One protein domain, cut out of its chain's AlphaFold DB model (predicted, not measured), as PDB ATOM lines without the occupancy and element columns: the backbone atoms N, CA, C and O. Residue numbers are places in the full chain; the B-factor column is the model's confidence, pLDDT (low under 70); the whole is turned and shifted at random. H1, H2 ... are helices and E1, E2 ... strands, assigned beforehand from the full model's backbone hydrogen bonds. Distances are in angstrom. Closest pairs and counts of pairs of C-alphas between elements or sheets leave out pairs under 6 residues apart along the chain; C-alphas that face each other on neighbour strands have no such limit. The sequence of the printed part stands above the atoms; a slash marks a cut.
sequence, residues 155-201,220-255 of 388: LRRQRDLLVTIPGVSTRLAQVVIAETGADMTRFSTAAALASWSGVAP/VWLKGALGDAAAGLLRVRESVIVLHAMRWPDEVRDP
ATOM      1  N   LEU A 155     184.371 210.283 171.402       94.69
ATOM      2  CA  LEU A 155     185.451 211.189 171.811       94.69
ATOM      3  C   LEU A 155     184.942 212.269 172.780       94.69
ATOM      4  O   LEU A 155     185.525 213.349 172.893       94.69
ATOM      5  N   ARG A 156     183.827 211.986 173.472       94.38
ATOM      6  CA  ARG A 156     183.182 212.898 174.424       94.38
ATOM      7  C   ARG A 156     184.156 213.389 175.490       94.38
ATOM      8  O   ARG A 156     184.229 214.589 175.707       94.38
ATOM      9  N   ARG A 157     184.943 212.489 176.089       93.50
ATOM     10  CA  ARG A 157     185.931 212.848 177.119       93.50
ATOM     11  C   ARG A 157     186.932 213.882 176.600       93.50
ATOM     12  O   ARG A 157     187.127 214.913 177.229       93.50
ATOM     13  N   GLN A 158     187.533 213.636 175.437       94.50
ATOM     14  CA  GLN A 158     188.498 214.554 174.825       94.50
ATOM     15  C   GLN A 158     187.856 215.903 174.498       94.50
ATOM     16  O   GLN A 158     188.458 216.950 174.724       94.50
ATOM     17  N   ARG A 159     186.623 215.885 173.985       95.94
ATOM     18  CA  ARG A 159     185.862 217.097 173.679       95.94
ATOM     19  C   ARG A 159     185.591 217.911 174.939       95.94
ATOM     20  O   ARG A 159     185.811 219.114 174.922       95.94
ATOM     21  N   ASP A 160     185.131 217.267 176.003       94.50
ATOM     22  CA  ASP A 160     184.755 217.945 177.244       94.50
ATOM     23  C   ASP A 160     185.995 218.531 177.936       94.50
ATOM     24  O   ASP A 160     185.955 219.674 178.382       94.50
ATOM     25  N   LEU A 161     187.136 217.828 177.897       93.69
ATOM     26  CA  LEU A 161     188.427 218.370 178.338       93.69
ATOM     27  C   LEU A 161     188.843 219.613 177.540       93.69
ATOM     28  O   LEU A 161     189.256 220.606 178.138       93.69
ATOM     29  N   LEU A 162     188.706 219.590 176.211       94.00
ATOM     30  CA  LEU A 162     189.012 220.747 175.365       94.00
ATOM     31  C   LEU A 162     188.111 221.945 175.677       94.00
ATOM     32  O   LEU A 162     188.600 223.065 175.690       94.00
ATOM     33  N   VAL A 163     186.827 221.718 175.968       94.12
ATOM     34  CA  VAL A 163     185.878 222.786 176.333       94.12
ATOM     35  C   VAL A 163     186.246 223.468 177.656       94.12
ATOM     36  O   VAL A 163     185.859 224.607 177.881       94.12
ATOM     37  N   THR A 164     187.051 222.831 178.514       90.88
ATOM     38  CA  THR A 164     187.570 223.500 179.723       90.88
ATOM     39  C   THR A 164     188.623 224.573 179.431       90.88
ATOM     40  O   THR A 164     189.016 225.298 180.344       90.88
ATOM     41  N   ILE A 165     189.116 224.658 178.192       89.12
ATOM     42  CA  ILE A 165     190.063 225.690 177.773       89.12
ATOM     43  C   ILE A 165     189.270 226.969 177.461       89.12
ATOM     44  O   ILE A 165     188.360 226.918 176.630       89.12
ATOM     45  N   PRO A 166     189.633 228.120 178.059       85.94
ATOM     46  CA  PRO A 166     189.012 229.398 177.734       85.94
ATOM     47  C   PRO A 166     188.966 229.658 176.220       85.94
ATOM     48  O   PRO A 166     189.953 229.460 175.509       85.94
ATOM     49  N   GLY A 167     187.803 230.073 175.731       86.44
ATOM     50  CA  GLY A 167     187.506 230.346 174.331       86.44
ATOM     51  C   GLY A 167     187.190 229.129 173.467       86.44
ATOM     52  O   GLY A 167     186.801 229.284 172.307       86.44
ATOM     53  N   VAL A 168     187.295 227.909 173.998       92.06
ATOM     54  CA  VAL A 168     187.018 226.685 173.240       92.06
ATOM     55  C   VAL A 168     185.572 226.239 173.447       92.06
ATOM     56  O   VAL A 168     185.222 225.566 174.408       92.06
ATOM     57  N   SER A 169     184.711 226.556 172.480       92.81
ATOM     58  CA  SER A 169     183.342 226.021 172.453       92.81
ATOM     59  C   SER A 169     183.301 224.538 172.064       92.81
ATOM     60  O   SER A 169     184.227 224.012 171.445       92.81
ATOM     61  N   THR A 170     182.172 223.863 172.312       95.25
ATOM     62  CA  THR A 170     181.953 222.468 171.881       95.25
ATOM     63  C   THR A 170     182.202 222.273 170.385       95.25
ATOM     64  O   THR A 170     182.853 221.309 169.984       95.25
ATOM     65  N   ARG A 171     181.730 223.204 169.544       94.81
ATOM     66  CA  ARG A 171     181.925 223.144 168.086       94.81
ATOM     67  C   ARG A 171     183.397 223.295 167.711       94.81
ATOM     68  O   ARG A 171     183.882 222.590 166.830       94.81
ATOM     69  N   LEU A 172     184.115 224.169 168.408       95.31
ATOM     70  CA  LEU A 172     185.543 224.393 168.203       95.31
ATOM     71  C   LEU A 172     186.361 223.173 168.645       95.31
ATOM     72  O   LEU A 172     187.209 222.703 167.888       95.31
ATOM     73  N   ALA A 173     186.034 222.575 169.793       96.38
ATOM     74  CA  ALA A 173     186.628 221.324 170.261       96.38
ATOM     75  C   ALA A 173     186.450 220.182 169.245       96.38
ATOM     76  O   ALA A 173     187.387 219.428 168.988       96.38
ATOM     77  N   GLN A 174     185.281 220.077 168.605       97.19
ATOM     78  CA  GLN A 174     185.041 219.094 167.542       97.19
ATOM     79  C   GLN A 174     185.924 219.338 166.309       97.19
ATOM     80  O   GLN A 174     186.424 218.374 165.728       97.19
ATOM     81  N   VAL A 175     186.168 220.599 165.929       97.12
ATOM     82  CA  VAL A 175     187.126 220.945 164.862       97.12
ATOM     83  C   VAL A 175     188.548 220.565 165.269       97.12
ATOM     84  O   VAL A 175     189.250 219.931 164.484       97.12
ATOM     85  N   VAL A 176     188.964 220.877 166.501       95.75
ATOM     86  CA  VAL A 176     190.286 220.496 167.024       95.75
ATOM     87  C   VAL A 176     190.458 218.980 166.985       95.75
ATOM     88  O   VAL A 176     191.461 218.498 166.465       95.75
ATOM     89  N   ILE A 177     189.468 218.212 167.441       96.00
ATOM     90  CA  ILE A 177     189.472 216.744 167.375       96.00
ATOM     91  C   ILE A 177     189.551 216.246 165.932       96.00
ATOM     92  O   ILE A 177     190.340 215.349 165.640       96.00
ATOM     93  N   ALA A 178     188.771 216.821 165.017       96.50
ATOM     94  CA  ALA A 178     188.785 216.435 163.609       96.50
ATOM     95  C   ALA A 178     190.164 216.667 162.974       96.50
ATOM     96  O   ALA A 178     190.706 215.809 162.273       96.50
ATOM     97  N   GLU A 179     190.761 217.829 163.226       95.12
ATOM     98  CA  GLU A 179     192.025 218.206 162.610       95.12
ATOM     99  C   GLU A 179     193.220 217.523 163.274       95.12
ATOM    100  O   GLU A 179     194.129 217.101 162.571       95.12
ATOM    101  N   THR A 180     193.218 217.306 164.584       93.06
ATOM    102  CA  THR A 180     194.334 216.633 165.274       93.06
ATOM    103  C   THR A 180     194.209 215.109 165.283       93.06
ATOM    104  O   THR A 180     195.212 214.405 165.331       93.06
ATOM    105  N   GLY A 181     192.987 214.584 165.186       90.81
ATOM    106  CA  GLY A 181     192.675 213.160 165.287       90.81
ATOM    107  C   GLY A 181     192.503 212.631 166.711       90.81
ATOM    108  O   GLY A 181     192.364 211.420 166.858       90.81
ATOM    109  N   ALA A 182     192.500 213.505 167.729       88.38
ATOM    110  CA  ALA A 182     192.413 213.202 169.169       88.38
ATOM    111  C   ALA A 182     193.559 212.363 169.773       88.38
ATOM    112  O   ALA A 182     193.736 212.377 170.987       88.38
ATOM    113  N   ASP A 183     194.364 211.692 168.954       90.00
ATOM    114  CA  ASP A 183     195.609 211.050 169.368       90.00
ATOM    115  C   ASP A 183     196.771 212.054 169.322       90.00
ATOM    116  O   ASP A 183     197.292 212.385 168.254       90.00
ATOM    117  N   MET A 184     197.169 212.550 170.496       89.81
ATOM    118  CA  MET A 184     198.261 213.520 170.615       89.81
ATOM    119  C   MET A 184     199.652 212.882 170.526       89.81
ATOM    120  O   MET A 184     200.612 213.618 170.323       89.81
ATOM    121  N   THR A 185     199.785 211.547 170.579       88.50
ATOM    122  CA  THR A 185     201.097 210.869 170.447       88.50
ATOM    123  C   THR A 185     201.738 211.087 169.073       88.50
ATOM    124  O   THR A 185     202.941 210.906 168.893       88.50
ATOM    125  N   ARG A 186     200.940 211.536 168.097       85.75
ATOM    126  CA  ARG A 186     201.384 211.937 166.755       85.75
ATOM    127  C   ARG A 186     202.236 213.208 166.763       85.75
ATOM    128  O   ARG A 186     202.928 213.461 165.779       85.75
ATOM    129  N   PHE A 187     202.191 213.991 167.839       88.81
ATOM    130  CA  PHE A 187     203.000 215.190 168.028       88.81
ATOM    131  C   PHE A 187     204.011 214.944 169.147       88.81
ATOM    132  O   PHE A 187     203.640 214.596 170.262       88.81
ATOM    133  N   SER A 188     205.298 215.150 168.859       87.94
ATOM    134  CA  SER A 188     206.361 214.968 169.856       87.94
ATOM    135  C   SER A 188     206.271 215.975 171.003       87.94
ATOM    136  O   SER A 188     206.629 215.658 172.132       87.94
ATOM    137  N   THR A 189     205.801 217.191 170.715       90.50
ATOM    138  CA  THR A 189     205.621 218.270 171.690       90.50
ATOM    139  C   THR A 189     204.430 219.151 171.312       90.50
ATOM    140  O   THR A 189     203.998 219.187 170.155       90.50
ATOM    141  N   ALA A 190     203.941 219.950 172.264       89.19
ATOM    142  CA  ALA A 190     202.952 220.992 171.986       89.19
ATOM    143  C   ALA A 190     203.462 222.019 170.950       89.19
ATOM    144  O   ALA A 190     202.702 222.476 170.095       89.19
ATOM    145  N   ALA A 191     204.765 222.323 170.956       89.06
ATOM    146  CA  ALA A 191     205.388 223.190 169.954       89.06
ATOM    147  C   ALA A 191     205.328 222.583 168.539       89.06
ATOM    148  O   ALA A 191     205.119 223.307 167.564       89.06
ATOM    149  N   ALA A 192     205.441 221.255 168.414       88.62
ATOM    150  CA  ALA A 192     205.269 220.568 167.135       88.62
ATOM    151  C   ALA A 192     203.832 220.713 166.604       88.62
ATOM    152  O   ALA A 192     203.646 220.988 165.417       88.62
ATOM    153  N   LEU A 193     202.822 220.613 167.477       90.94
ATOM    154  CA  LEU A 193     201.424 220.871 167.116       90.94
ATOM    155  C   LEU A 193     201.209 222.327 166.668       90.94
ATOM    156  O   LEU A 193     200.567 222.555 165.645       90.94
ATOM    157  N   ALA A 194     201.767 223.303 167.389       90.19
ATOM    158  CA  ALA A 194     201.656 224.726 167.049       90.19
ATOM    159  C   ALA A 194     202.335 225.078 165.710       90.19
ATOM    160  O   ALA A 194     201.824 225.878 164.919       90.19
ATOM    161  N   SER A 195     203.481 224.456 165.426       88.31
ATOM    162  CA  SER A 195     204.160 224.584 164.135       88.31
ATOM    163  C   SER A 195     203.341 223.953 163.006       88.31
ATOM    164  O   SER A 195     203.113 224.584 161.972       88.31
ATOM    165  N   TRP A 196     202.810 222.743 163.224       89.12
ATOM    166  CA  TRP A 196     201.980 222.030 162.249       89.12
ATOM    167  C   TRP A 196     200.655 222.747 161.948       89.12
ATOM    168  O   TRP A 196     200.219 222.798 160.794       89.12
ATOM    169  N   SER A 197     200.018 223.345 162.957       90.62
ATOM    170  CA  SER A 197     198.799 224.137 162.771       90.62
ATOM    171  C   SER A 197     199.063 225.470 162.062       90.62
ATOM    172  O   SER A 197     198.134 226.049 161.505       90.62
ATOM    173  N   GLY A 198     200.319 225.927 162.001       89.06
ATOM    174  CA  GLY A 198     200.707 227.182 161.356       89.06
ATOM    175  C   GLY A 198     200.390 228.417 162.196       89.06
ATOM    176  O   GLY A 198     200.129 229.483 161.632       89.06
ATOM    177  N   VAL A 199     200.373 228.280 163.527       88.25
ATOM    178  CA  VAL A 199     200.253 229.414 164.466       88.25
ATOM    179  C   VAL A 199     201.610 229.873 165.006       88.25
ATOM    180  O   VAL A 199     201.718 230.997 165.484       88.25
ATOM    181  N   ALA A 200     202.654 229.047 164.891       85.00
ATOM    182  CA  ALA A 200     204.009 229.441 165.264       85.00
ATOM    183  C   ALA A 200     204.617 230.398 164.210       85.00
ATOM    184  O   ALA A 200     204.633 230.055 163.019       85.00
ATOM    185  N   PRO A 201     205.113 231.588 164.605       78.06
ATOM    186  CA  PRO A 201     205.790 232.499 163.687       78.06
ATOM    187  C   PRO A 201     207.103 231.890 163.182       78.06
ATOM    188  O   PRO A 201     207.784 231.151 163.894       78.06
ATOM    189  N   VAL A 220     194.821 225.161 157.852       92.56
ATOM    190  CA  VAL A 220     193.953 226.352 157.784       92.56
ATOM    191  C   VAL A 220     192.670 226.252 158.617       92.56
ATOM    192  O   VAL A 220     192.167 227.273 159.082       92.56
ATOM    193  N   TRP A 221     192.138 225.044 158.825       94.38
ATOM    194  CA  TRP A 221     190.911 224.829 159.598       94.38
ATOM    195  C   TRP A 221     191.191 224.865 161.095       94.38
ATOM    196  O   TRP A 221     190.485 225.552 161.830       94.38
ATOM    197  N   LEU A 222     192.267 224.202 161.531       93.81
ATOM    198  CA  LEU A 222     192.717 224.271 162.918       93.81
ATOM    199  C   LEU A 222     193.189 225.682 163.277       93.81
ATOM    200  O   LEU A 222     192.833 226.192 164.330       93.81
ATOM    201  N   LYS A 223     193.937 226.343 162.389       92.50
ATOM    202  CA  LYS A 223     194.375 227.731 162.568       92.50
ATOM    203  C   LYS A 223     193.197 228.688 162.722       92.50
ATOM    204  O   LYS A 223     193.226 229.532 163.608       92.50
ATOM    205  N   GLY A 224     192.165 228.539 161.885       90.81
ATOM    206  CA  GLY A 224     190.929 229.312 162.003       90.81
ATOM    207  C   GLY A 224     190.242 229.088 163.350       90.81
ATOM    208  O   GLY A 224     189.956 230.052 164.045       90.81
ATOM    209  N   ALA A 225     190.081 227.825 163.757       91.88
ATOM    210  CA  ALA A 225     189.507 227.480 165.056       91.88
ATOM    211  C   ALA A 225     190.312 228.064 166.231       91.88
ATOM    212  O   ALA A 225     189.737 228.627 167.149       91.88
ATOM    213  N   LEU A 226     191.645 227.989 166.201       91.31
ATOM    214  CA  LEU A 226     192.482 228.587 167.248       91.31
ATOM    215  C   LEU A 226     192.385 230.122 167.262       91.31
ATOM    216  O   LEU A 226     192.412 230.720 168.334       91.31
ATOM    217  N   GLY A 227     192.230 230.754 166.096       89.12
ATOM    218  CA  GLY A 227     191.970 232.191 165.990       89.12
ATOM    219  C   GLY A 227     190.625 232.601 166.596       89.12
ATOM    220  O   GLY A 227     190.567 233.606 167.298       89.12
ATOM    221  N   ASP A 228     189.575 231.800 166.385       87.31
ATOM    222  CA  ASP A 228     188.257 232.028 166.990       87.31
ATOM    223  C   ASP A 228     188.302 231.886 168.525       87.31
ATOM    224  O   ASP A 228     187.644 232.649 169.233       87.31
ATOM    225  N   ALA A 229     189.101 230.946 169.047       88.31
ATOM    226  CA  ALA A 229     189.268 230.748 170.490       88.31
ATOM    227  C   ALA A 229     190.042 231.894 171.166       88.31
ATOM    228  O   ALA A 229     189.752 232.246 172.305       88.31
ATOM    229  N   ALA A 230     191.013 232.485 170.465       87.00
ATOM    230  CA  ALA A 230     191.914 233.511 170.990       87.00
ATOM    231  C   ALA A 230     191.644 234.897 170.375       87.00
ATOM    232  O   ALA A 230     192.566 235.593 169.939       87.00
ATOM    233  N   ALA A 231     190.372 235.299 170.312       83.06
ATOM    234  CA  ALA A 231     189.983 236.577 169.731       83.06
ATOM    235  C   ALA A 231     190.616 237.766 170.484       83.06
ATOM    236  O   ALA A 231     190.639 237.824 171.715       83.06
ATOM    237  N   GLY A 232     191.113 238.747 169.731       83.12
ATOM    238  CA  GLY A 232     191.777 239.927 170.276       83.12
ATOM    239  C   GLY A 232     191.325 241.214 169.597       83.12
ATOM    240  O   GLY A 232     190.972 241.222 168.418       83.12
ATOM    241  N   LEU A 233     191.349 242.312 170.346       84.62
ATOM    242  CA  LEU A 233     191.044 243.654 169.865       84.62
ATOM    243  C   LEU A 233     192.326 244.484 169.806       84.62
ATOM    244  O   LEU A 233     192.958 244.733 170.830       84.62
ATOM    245  N   LEU A 234     192.672 244.966 168.615       89.12
ATOM    246  CA  LEU A 234     193.751 245.932 168.435       89.12
ATOM    247  C   LEU A 234     193.213 247.356 168.584       89.12
ATOM    248  O   LEU A 234     192.209 247.721 167.971       89.12
ATOM    249  N   ARG A 235     193.891 248.172 169.391       89.62
ATOM    250  CA  ARG A 235     193.614 249.605 169.541       89.62
ATOM    251  C   ARG A 235     194.901 250.403 169.440       89.62
ATOM    252  O   ARG A 235     195.909 250.031 170.026       89.62
ATOM    253  N   VAL A 236     194.838 251.533 168.748       90.75
ATOM    254  CA  VAL A 236     195.885 252.553 168.831       90.75
ATOM    255  C   VAL A 236     195.609 253.386 170.080       90.75
ATOM    256  O   VAL A 236     194.510 253.921 170.238       90.75
ATOM    257  N   ARG A 237     196.580 253.459 170.988       87.44
ATOM    258  CA  ARG A 237     196.569 254.384 172.124       87.44
ATOM    259  C   ARG A 237     197.810 255.247 172.034       87.44
ATOM    260  O   ARG A 237     198.916 254.728 172.128       87.44
ATOM    261  N   GLU A 238     197.600 256.548 171.859       90.12
ATOM    262  CA  GLU A 238     198.682 257.512 171.651       90.12
ATOM    263  C   GLU A 238     199.605 257.037 170.516       90.12
ATOM    264  O   GLU A 238     199.158 256.907 169.376       90.12
ATOM    265  N   SER A 239     200.857 256.722 170.841       89.69
ATOM    266  CA  SER A 239     201.896 256.299 169.901       89.69
ATOM    267  C   SER A 239     202.129 254.782 169.885       89.69
ATOM    268  O   SER A 239     203.094 254.328 169.271       89.69
ATOM    269  N   VAL A 240     201.292 253.984 170.564       87.19
ATOM    270  CA  VAL A 240     201.448 252.522 170.664       87.19
ATOM    271  C   VAL A 240     200.217 251.760 170.174       87.19
ATOM    272  O   VAL A 240     199.077 252.219 170.270       87.19
ATOM    273  N   ILE A 241     200.452 250.553 169.654       89.69
ATOM    274  CA  ILE A 241     199.397 249.590 169.322       89.69
ATOM    275  C   ILE A 241     199.257 248.625 170.497       89.69
ATOM    276  O   ILE A 241     200.208 247.941 170.864       89.69
ATOM    277  N   VAL A 242     198.058 248.559 171.068       89.81
ATOM    278  CA  VAL A 242     197.711 247.677 172.183       89.81
ATOM    279  C   VAL A 242     196.847 246.533 171.665       89.81
ATOM    280  O   VAL A 242     195.818 246.770 171.027       89.81
ATOM    281  N   LEU A 243     197.247 245.295 171.958       86.69
ATOM    282  CA  LEU A 243     196.422 244.104 171.764       86.69
ATOM    283  C   LEU A 243     195.722 243.758 173.078       86.69
ATOM    284  O   LEU A 243     196.366 243.398 174.059       86.69
ATOM    285  N   HIS A 244     194.399 243.837 173.083       85.00
ATOM    286  CA  HIS A 244     193.571 243.354 174.179       85.00
ATOM    287  C   HIS A 244     193.119 241.928 173.871       85.00
ATOM    288  O   HIS A 244     192.382 241.718 172.906       85.00
ATOM    289  N   ALA A 245     193.523 240.955 174.687       84.38
ATOM    290  CA  ALA A 245     192.916 239.628 174.653       84.38
ATOM    291  C   ALA A 245     191.454 239.745 175.107       84.38
ATOM    292  O   ALA A 245     191.181 240.294 176.178       84.38
ATOM    293  N   MET A 246     190.516 239.281 174.285       84.38
ATOM    294  CA  MET A 246     189.101 239.307 174.638       84.38
ATOM    295  C   MET A 246     188.734 238.019 175.365       84.38
ATOM    296  O   MET A 246     189.161 236.934 174.982       84.38
ATOM    297  N   ARG A 247     187.930 238.164 176.414       82.94
ATOM    298  CA  ARG A 247     187.316 237.056 177.141       82.94
ATOM    299  C   ARG A 247     185.842 236.976 176.778       82.94
ATOM    300  O   ARG A 247     185.213 238.008 176.521       82.94
ATOM    301  N   TRP A 248     185.307 235.766 176.737       80.44
ATOM    302  CA  TRP A 248     183.879 235.558 176.537       80.44
ATOM    303  C   TRP A 248     183.102 235.986 177.790       80.44
ATOM    304  O   TRP A 248     183.670 235.990 178.879       80.44
ATOM    305  N   PRO A 249     181.826 236.397 177.673       80.56
ATOM    306  CA  PRO A 249     181.064 236.910 178.815       80.56
ATOM    307  C   PRO A 249     181.005 235.960 180.016       80.56
ATOM    308  O   PRO A 249     181.014 236.416 181.151       80.56
ATOM    309  N   ASP A 250     180.969 234.654 179.763       79.19
ATOM    310  CA  ASP A 250     180.999 233.581 180.759       79.19
ATOM    311  C   ASP A 250     182.368 233.400 181.440       79.19
ATOM    312  O   ASP A 250     182.456 232.770 182.489       79.19
ATOM    313  N   GLU A 251     183.427 233.989 180.886       80.56
ATOM    314  CA  GLU A 251     184.784 233.973 181.446       80.56
ATOM    315  C   GLU A 251     185.097 235.220 182.285       80.56
ATOM    316  O   GLU A 251     186.144 235.291 182.937       80.56
ATOM    317  N   VAL A 252     184.234 236.238 182.241       83.00
ATOM    318  CA  VAL A 252     184.424 237.486 182.981       83.00
ATOM    319  C   VAL A 252     183.851 237.315 184.384       83.00
ATOM    320  O   VAL A 252     182.641 237.191 184.554       83.00
ATOM    321  N   ARG A 253     184.729 237.330 185.392       80.56
ATOM    322  CA  ARG A 253     184.321 237.366 186.806       80.56
ATOM    323  C   ARG A 253     183.627 238.682 187.131       80.56
ATOM    324  O   ARG A 253     183.975 239.723 186.566       80.56
ATOM    325  N   ASP A 254     182.684 238.643 188.066       80.25
ATOM    326  CA  ASP A 254     182.044 239.861 188.547       80.25
ATOM    327  C   ASP A 254     183.077 240.717 189.310       80.25
ATOM    328  O   ASP A 254     183.739 240.209 190.217       80.25
ATOM    329  N   PRO A 255     183.254 242.013 188.978       81.00
ATOM    330  CA  PRO A 255     184.201 242.874 189.683       81.00
ATOM    331  C   PRO A 255     183.961 242.951 191.194       81.00
ATOM    332  O   PRO A 255     184.906 243.175 191.946       81.00
TER     333      PRO A 255
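This is residues 155 to 201 and 220 to 255 of the 388 residues of the protein "Transposase" of Streptomyces sp. Ag109_O5-10 (UniProt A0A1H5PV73). A small, loosely packed group of four helices has a two-stranded hairpin, E1 and E2, reaching away from it as an arm. H2 and H4 are side by side at the core of the group, H1 crosses H2 steeply and H3 only just reaches H4; the tip of the arm, residues 236 to 241, sticks out, and residues 246 to 255, with no named element, run on from its base as a tail. The printed part has 83 residues, with four named helices and two named strands in the order H1, H2, H3, H4, E1, E2. The class is mixed, helices and strands, and the one sheet, in the order E1, E2, is antiparallel. The whole is loose, with a radius of gyration of the C-alphas of 15.1 A and spans of 46 by 33 by 19 A.

H1, residues 155 to 163, and H2, residues 170 to 180, touch, closest at the C-alphas of Arg 159 and Ala 173, 5.5 A apart, and run opposite ways at a steep tilt of 66 degrees. H2 and H4, residues 220 to 229, touch, closest at the C-alphas of Leu 172 and Ala 225, 5.9 A apart. They run opposite ways at a shallow tilt of 34 degrees, only just short of steep. H3, residues 190 to 197, and H4 only just touch, with 3 pairs of C-alphas within 8 A, the closest those of Ser 197 and Lys 223 at 5.7 A; their tilt is steep, 60 degrees, opposite ways. The helix packing is mostly crossed, but only just. H2 and H3 are only just apart, with their closest C-alphas 8.5 A from each other. E1, residues 232 to 237, and E2, residues 240 to 245, are an antiparallel hairpin, with 154 degrees between their directions; N 233 and O 244 are 2.8 A apart and N 237 and O 240 2.9 A, both within hydrogen-bond range. H1, H2 and H3 are apart from both strands. In H1, H2, H3 and H4 every O i to N i+4 pair is within hydrogen-bond range.

H1 begins at C-alpha 155, (185.451, 211.189, 171.811), and measures 12.5 A. H2 measures 15.2 A, H3 10.6 A and H4 14.2 A, the last ending at C-alpha 229, (189.268, 230.748, 170.490). E1 measures 15.3 A and E2 16.0 A, ending at C-alpha 245, (192.916, 239.628, 174.653).

The two C-alphas farthest apart are those of Leu 155 and Glu 238, at 48.2 A. Residues 202 to 219 are not printed, and C-alphas 201 and 220 are 14.6 A apart across the cut. Of the links that are printed whole, none is long. The mean pLDDT of the printed part is 89.4, and no printed residue is under 70.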